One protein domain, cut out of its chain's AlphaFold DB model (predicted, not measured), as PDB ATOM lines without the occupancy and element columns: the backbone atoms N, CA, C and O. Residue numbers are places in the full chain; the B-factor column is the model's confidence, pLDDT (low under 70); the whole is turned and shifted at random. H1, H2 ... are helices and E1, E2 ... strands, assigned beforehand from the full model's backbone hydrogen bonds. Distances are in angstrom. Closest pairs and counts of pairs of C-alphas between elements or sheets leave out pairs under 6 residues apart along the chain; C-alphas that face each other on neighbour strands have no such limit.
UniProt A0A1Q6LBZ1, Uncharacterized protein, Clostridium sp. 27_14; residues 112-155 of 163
ATOM      1  N   VAL A 112      39.714 -46.748  24.070       90.31
ATOM      2  CA  VAL A 112      40.847 -47.648  23.783       90.31
ATOM      3  C   VAL A 112      41.978 -46.907  23.080       90.31
ATOM      4  O   VAL A 112      43.111 -46.905  23.557       90.31
ATOM      5  N   LYS A 113      41.672 -46.197  21.989       89.38
ATOM      6  CA  LYS A 113      42.671 -45.421  21.236       89.38
ATOM      7  C   LYS A 113      43.275 -44.299  22.070       89.38
ATOM      8  O   LYS A 113      44.461 -44.011  21.955       89.38
ATOM      9  N   TYR A 114      42.465 -43.669  22.920       89.56
ATOM     10  CA  TYR A 114      42.952 -42.653  23.845       89.56
ATOM     11  C   TYR A 114      43.988 -43.231  24.817       89.56
ATOM     12  O   TYR A 114      45.045 -42.623  25.005       89.56
ATOM     13  N   ALA A 115      43.716 -44.406  25.395       90.88
ATOM     14  CA  ALA A 115      44.654 -45.091  26.279       90.88
ATOM     15  C   ALA A 115      45.899 -45.607  25.541       90.88
ATOM     16  O   ALA A 115      46.984 -45.574  26.112       90.88
ATOM     17  N   GLU A 116      45.787 -46.018  24.275       89.00
ATOM     18  CA  GLU A 116      46.944 -46.372  23.439       89.00
ATOM     19  C   GLU A 116      47.861 -45.165  23.194       89.00
ATOM     20  O   GLU A 116      49.073 -45.252  23.400       89.00
ATOM     21  N   TRP A 117      47.300 -44.017  22.802       90.50
ATOM     22  CA  TRP A 117      48.077 -42.793  22.572       90.50
ATOM     23  C   TRP A 117      48.684 -42.224  23.856       90.50
ATOM     24  O   TRP A 117      49.779 -41.670  23.824       90.50
ATOM     25  N   ASN A 118      47.997 -42.387  24.988       91.25
ATOM     26  CA  ASN A 118      48.426 -41.895  26.298       91.25
ATOM     27  C   ASN A 118      48.853 -43.041  27.225       91.25
ATOM     28  O   ASN A 118      48.614 -42.987  28.431       91.25
ATOM     29  N   ARG A 119      49.491 -44.086  26.682       90.75
ATOM     30  CA  ARG A 119      49.772 -45.333  27.414       90.75
ATOM     31  C   ARG A 119      50.511 -45.126  28.734       90.75
ATOM     32  O   ARG A 119      50.251 -45.867  29.675       90.75
ATOM     33  N   SER A 120      51.392 -44.130  28.822       92.19
ATOM     34  CA  SER A 120      52.166 -43.804  30.030       92.19
ATOM     35  C   SER A 120      51.323 -43.292  31.205       92.19
ATOM     36  O   SER A 120      51.769 -43.377  32.353       92.19
ATOM     37  N   ALA A 121      50.118 -42.781  30.935       93.12
ATOM     38  CA  ALA A 121      49.164 -42.326  31.945       93.12
ATOM     39  C   ALA A 121      48.395 -43.485  32.605       93.12
ATOM     40  O   ALA A 121      47.721 -43.277  33.613       93.12
ATOM     41  N   TYR A 122      48.503 -44.691  32.049       93.75
ATOM     42  CA  TYR A 122      47.808 -45.883  32.513       93.75
ATOM     43  C   TYR A 122      48.796 -46.931  33.031       93.75
ATOM     44  O   TYR A 122      49.894 -47.077  32.496       93.75
ATOM     45  N   ASP A 123      48.374 -47.721  34.006       91.94
ATOM     46  CA  ASP A 123      49.050 -48.939  34.445       91.94
ATOM     47  C   ASP A 123      48.163 -50.153  34.168       91.94
ATOM     48  O   ASP A 123      46.949 -50.028  34.005       91.94
ATOM     49  N   TYR A 124      48.769 -51.336  34.074       90.50
ATOM     50  CA  TYR A 124      47.980 -52.564  34.038       90.50
ATOM     51  C   TYR A 124      47.375 -52.825  35.413       90.50
ATOM     52  O   TYR A 124      48.039 -52.653  36.439       90.50
ATOM     53  N   ASP A 125      46.126 -53.278  35.430       87.62
ATOM     54  CA  ASP A 125      45.553 -53.843  36.640       87.62
ATOM     55  C   ASP A 125      46.350 -55.086  37.073       87.62
ATOM     56  O   ASP A 125      46.902 -55.834  36.266       87.62
ATOM     57  N   LYS A 126      46.421 -55.315  38.384       83.44
ATOM     58  CA  LYS A 126      47.172 -56.439  38.959       83.44
ATOM     59  C   LYS A 126      46.483 -57.779  38.704       83.44
ATOM     60  O   LYS A 126      47.146 -58.809  38.642       83.44
ATOM     61  N   ASN A 127      45.155 -57.759  38.594       81.75
ATOM     62  CA  ASN A 127      44.320 -58.960  38.546       81.75
ATOM     63  C   ASN A 127      43.683 -59.203  37.172       81.75
ATOM     64  O   ASN A 127      43.219 -60.309  36.896       81.75
ATOM     65  N   THR A 128      43.641 -58.183  36.318       81.81
ATOM     66  CA  THR A 128      43.035 -58.235  34.984       81.81
ATOM     67  C   THR A 128      43.991 -57.652  33.951       81.81
ATOM     68  O   THR A 128      44.972 -57.002  34.298       81.81
ATOM     69  N   SER A 129      43.727 -57.884  32.665       83.62
ATOM     70  CA  SER A 129      44.534 -57.298  31.589       83.62
ATOM     71  C   SER A 129      44.127 -55.858  31.240       83.62
ATOM     72  O   SER A 129      44.659 -55.284  30.289       83.62
ATOM     73  N   ASP A 130      43.196 -55.276  32.001       89.88
ATOM     74  CA  ASP A 130      42.680 -53.927  31.795       89.88
ATOM     75  C   ASP A 130      43.742 -52.863  32.109       89.88
ATOM     76  O   ASP A 130      44.649 -53.060  32.923       89.88
ATOM     77  N   LEU A 131      43.590 -51.694  31.487       92.44
ATOM     78  CA  LEU A 131      44.353 -50.498  31.822       92.44
ATOM     79  C   LEU A 131      43.586 -49.622  32.808       92.44
ATOM     80  O   LEU A 131      42.417 -49.304  32.588       92.44
ATOM     81  N   LEU A 132      44.269 -49.181  33.862       93.44
ATOM     82  CA  LEU A 132      43.776 -48.251  34.874       93.44
ATOM     83  C   LEU A 132      44.544 -46.938  34.788       93.44
ATOM     84  O   LEU A 132      45.770 -46.938  34.722       93.44
ATOM     85  N   LEU A 133      43.830 -45.816  34.780       94.44
ATOM     86  CA  LEU A 133      44.452 -44.497  34.838       94.44
ATOM     87  C   LEU A 133      45.156 -44.334  36.191       94.44
ATOM     88  O   LEU A 133      44.569 -44.647  37.225       94.44
ATOM     89  N   LYS A 134      46.386 -43.820  36.186       93.94
ATOM     90  CA  LYS A 134      47.138 -43.540  37.413       93.94
ATOM     91  C   LYS A 134      46.383 -42.559  38.304       93.94
ATOM     92  O   LYS A 134      45.998 -41.483  37.847       93.94
ATOM     93  N   ASP A 135      46.256 -42.892  39.586       90.31
ATOM     94  CA  ASP A 135      45.527 -42.080  40.571       90.31
ATOM     95  C   ASP A 135      46.115 -40.668  40.750       90.31
ATOM     96  O   ASP A 135      45.407 -39.726  41.111       90.31
ATOM     97  N   GLU A 136      47.405 -40.498  40.454       92.81
ATOM     98  CA  GLU A 136      48.107 -39.210  40.498       92.81
ATOM     99  C   GLU A 136      47.614 -38.223  39.424       92.81
ATOM    100  O   GLU A 136      47.775 -37.007  39.561       92.81
ATOM    101  N   ILE A 137      46.991 -38.724  38.353       91.12
ATOM    102  CA  ILE A 137      46.565 -37.920  37.210       91.12
ATOM    103  C   ILE A 137      45.103 -37.511  37.393       91.12
ATOM    104  O   ILE A 137      44.169 -38.295  37.219       91.12
ATOM    105  N   ARG A 138      44.883 -36.226  37.686       89.56
ATOM    106  CA  ARG A 138      43.535 -35.647  37.756       89.56
ATOM    107  C   ARG A 138      42.984 -35.399  36.351       89.56
ATOM    108  O   ARG A 138      43.468 -34.522  35.642       89.56
ATOM    109  N   THR A 139      41.942 -36.133  35.966       87.81
ATOM    110  CA  THR A 139      41.265 -36.003  34.665       87.81
ATOM    111  C   THR A 139      39.771 -35.707  34.820       87.81
ATOM    112  O   THR A 139      39.166 -35.968  35.861       87.81
ATOM    113  N   GLY A 140      39.168 -35.109  33.787       86.75
ATOM    114  CA  GLY A 140      37.720 -34.873  33.723       86.75
ATOM    115  C   GLY A 140      36.931 -36.104  33.257       86.75
ATOM    116  O   GLY A 140      37.506 -37.122  32.884       86.75
ATOM    117  N   TYR A 141      35.598 -35.990  33.202       85.25
ATOM    118  CA  TYR A 141      34.693 -37.105  32.858       85.25
ATOM    119  C   TYR A 141      34.905 -37.704  31.454       85.25
ATOM    120  O   TYR A 141      34.469 -38.820  31.189       85.25
ATOM    121  N   ASN A 142      35.550 -36.960  30.549       84.25
ATOM    122  CA  ASN A 142      35.816 -37.390  29.175       84.25
ATOM    123  C   ASN A 142      36.921 -38.452  29.066       84.25
ATOM    124  O   ASN A 142      37.075 -39.029  27.996       84.25
ATOM    125  N   VAL A 143      37.696 -38.688  30.130       89.06
ATOM    126  CA  VAL A 143      38.785 -39.672  30.139       89.06
ATOM    127  C   VAL A 143      38.327 -40.933  30.863       89.06
ATOM    128  O   VAL A 143      37.914 -40.882  32.023       89.06
ATOM    129  N   ALA A 144      38.427 -42.080  30.193       91.00
ATOM    130  CA  ALA A 144      38.129 -43.364  30.807       91.00
ATOM    131  C   ALA A 144      39.161 -43.701  31.890       91.00
ATOM    132  O   ALA A 144      40.366 -43.747  31.632       91.00
ATOM    133  N   LYS A 145      38.677 -43.968  33.108       91.94
ATOM    134  CA  LYS A 145      39.511 -44.410  34.240       91.94
ATOM    135  C   LYS A 145      39.945 -45.869  34.120       91.94
ATOM    136  O   LYS A 145      40.965 -46.248  34.681       91.94
ATOM    137  N   ARG A 146      39.155 -46.677  33.411       91.94
ATOM    138  CA  ARG A 146      39.425 -48.081  33.120       91.94
ATOM    139  C   ARG A 146      39.133 -48.348  31.651       91.94
ATOM    140  O   ARG A 146      38.080 -47.942  31.167       91.94
ATOM    141  N   VAL A 147      40.041 -49.040  30.980       92.25
ATOM    142  CA  VAL A 147      39.906 -49.444  29.580       92.25
ATOM    143  C   VAL A 147      40.163 -50.943  29.483       92.25
ATOM    144  O   VAL A 147      41.247 -51.413  29.822       92.25
ATOM    145  N   SER A 148      39.146 -51.685  29.051       87.75
ATOM    146  CA  SER A 148      39.176 -53.143  28.897       87.75
ATOM    147  C   SER A 148      39.499 -53.564  27.456       87.75
ATOM    148  O   SER A 148      39.620 -52.717  26.573       87.75
ATOM    149  N   ASN A 149      39.606 -54.874  27.198       80.88
ATOM    150  CA  ASN A 149      39.998 -55.468  25.900       80.88
ATOM    151  C   ASN A 149      41.446 -55.181  25.471       80.88
ATOM    152  O   ASN A 149      41.773 -55.227  24.285       80.88
ATOM    153  N   ILE A 150      42.324 -54.921  26.435       80.06
ATOM    154  CA  ILE A 150      43.761 -54.773  26.210       80.06
ATOM    155  C   ILE A 150      44.442 -56.041  26.722       80.06
ATOM    156  O   ILE A 150      44.044 -56.607  27.739       80.06
ATOM    157  N   VAL A 151      45.440 -56.533  25.988       75.50
ATOM    158  CA  VAL A 151      46.237 -57.685  26.419       75.50
ATOM    159  C   VAL A 151      47.425 -57.161  27.214       75.50
ATOM    160  O   VAL A 151      48.203 -56.352  26.709       75.50
ATOM    161  N   ASN A 152      47.565 -57.620  28.457       76.56
ATOM    162  CA  ASN A 152      48.776 -57.414  29.235       76.56
ATOM    163  C   ASN A 152      49.823 -58.448  28.785       76.56
ATOM    164  O   ASN A 152      49.576 -59.645  28.968       76.56
ATOM    165  N   PRO A 153      50.968 -58.029  28.212       75.31
ATOM    166  CA  PRO A 153      52.029 -58.939  27.787       75.31
ATOM    167  C   PRO A 153      52.503 -59.872  28.904       75.31
ATOM    168  O   PRO A 153      52.755 -61.047  28.649       75.31
ATOM    169  N   ASP A 154      52.532 -59.390  30.148       72.94
ATOM    170  CA  ASP A 154      52.989 -60.158  31.312       72.94
ATOM    171  C   ASP A 154      51.988 -61.250  31.728       72.94
ATOM    172  O   ASP A 154      52.343 -62.217  32.405       72.94
ATOM    173  N   MET A 155      50.730 -61.137  31.292       69.25
ATOM    174  CA  MET A 155      49.684 -62.139  31.523       69.25
ATOM    175  C   MET A 155      49.617 -63.201  30.414       69.25
ATOM    176  O   MET A 155      48.846 -64.160  30.529       69.25
TER     177      MET A 155
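This is residues 112 to 155 of the 163 residues of an uncharacterized protein of Clostridium sp. 27_14 (UniProt A0A1Q6LBZ1). This is a small domain with little regular structure: a short hairpin of strands E1 and E2, with the short helix H1 over one face. The long unnamed stretch 134 to 155 loops away and returns beside E2, where residues 146 to 147 pair with it. The printed part has 44 residues, in order H1, E1, E2; the sheet is antiparallel, the class mixed, with 12 residues in named elements. It is compact, with a radius of gyration of the C-alphas of 10.0 A, spanning 30 by 20 by 15 A.

Find E1, residues 122 to 124, from C-alpha 122 at (47.808, -45.883, 32.513), 6.9 A long. E2, residues 131 to 133, is 6.7 A long and ends at (44.452, -44.497, 34.838). H1, residues 112 to 117, begins at (40.847, -47.648, 23.783) and runs 8.8 A.

Look at the hairpin E1 and E2, antiparallel at 140 degrees: N 123 and O 132 are within hydrogen-bond range at 2.8 A. Residues 131 to 132 of E2 pair antiparallel with residues 146 to 147. The closest C-alphas of H1 and E1, Ala 115 and Tyr 122, are 7.0 A apart. In H1 every O i to N i+4 pair is within hydrogen-bond range.

The C-alphas farthest apart, Gly 140 and Met 155, are 29.9 A apart. The printed part has no cut. The link H1 to E1 is tight, E1 to E2 short. Mean pLDDT of the printed part is 87.5; residue 155 is under 70.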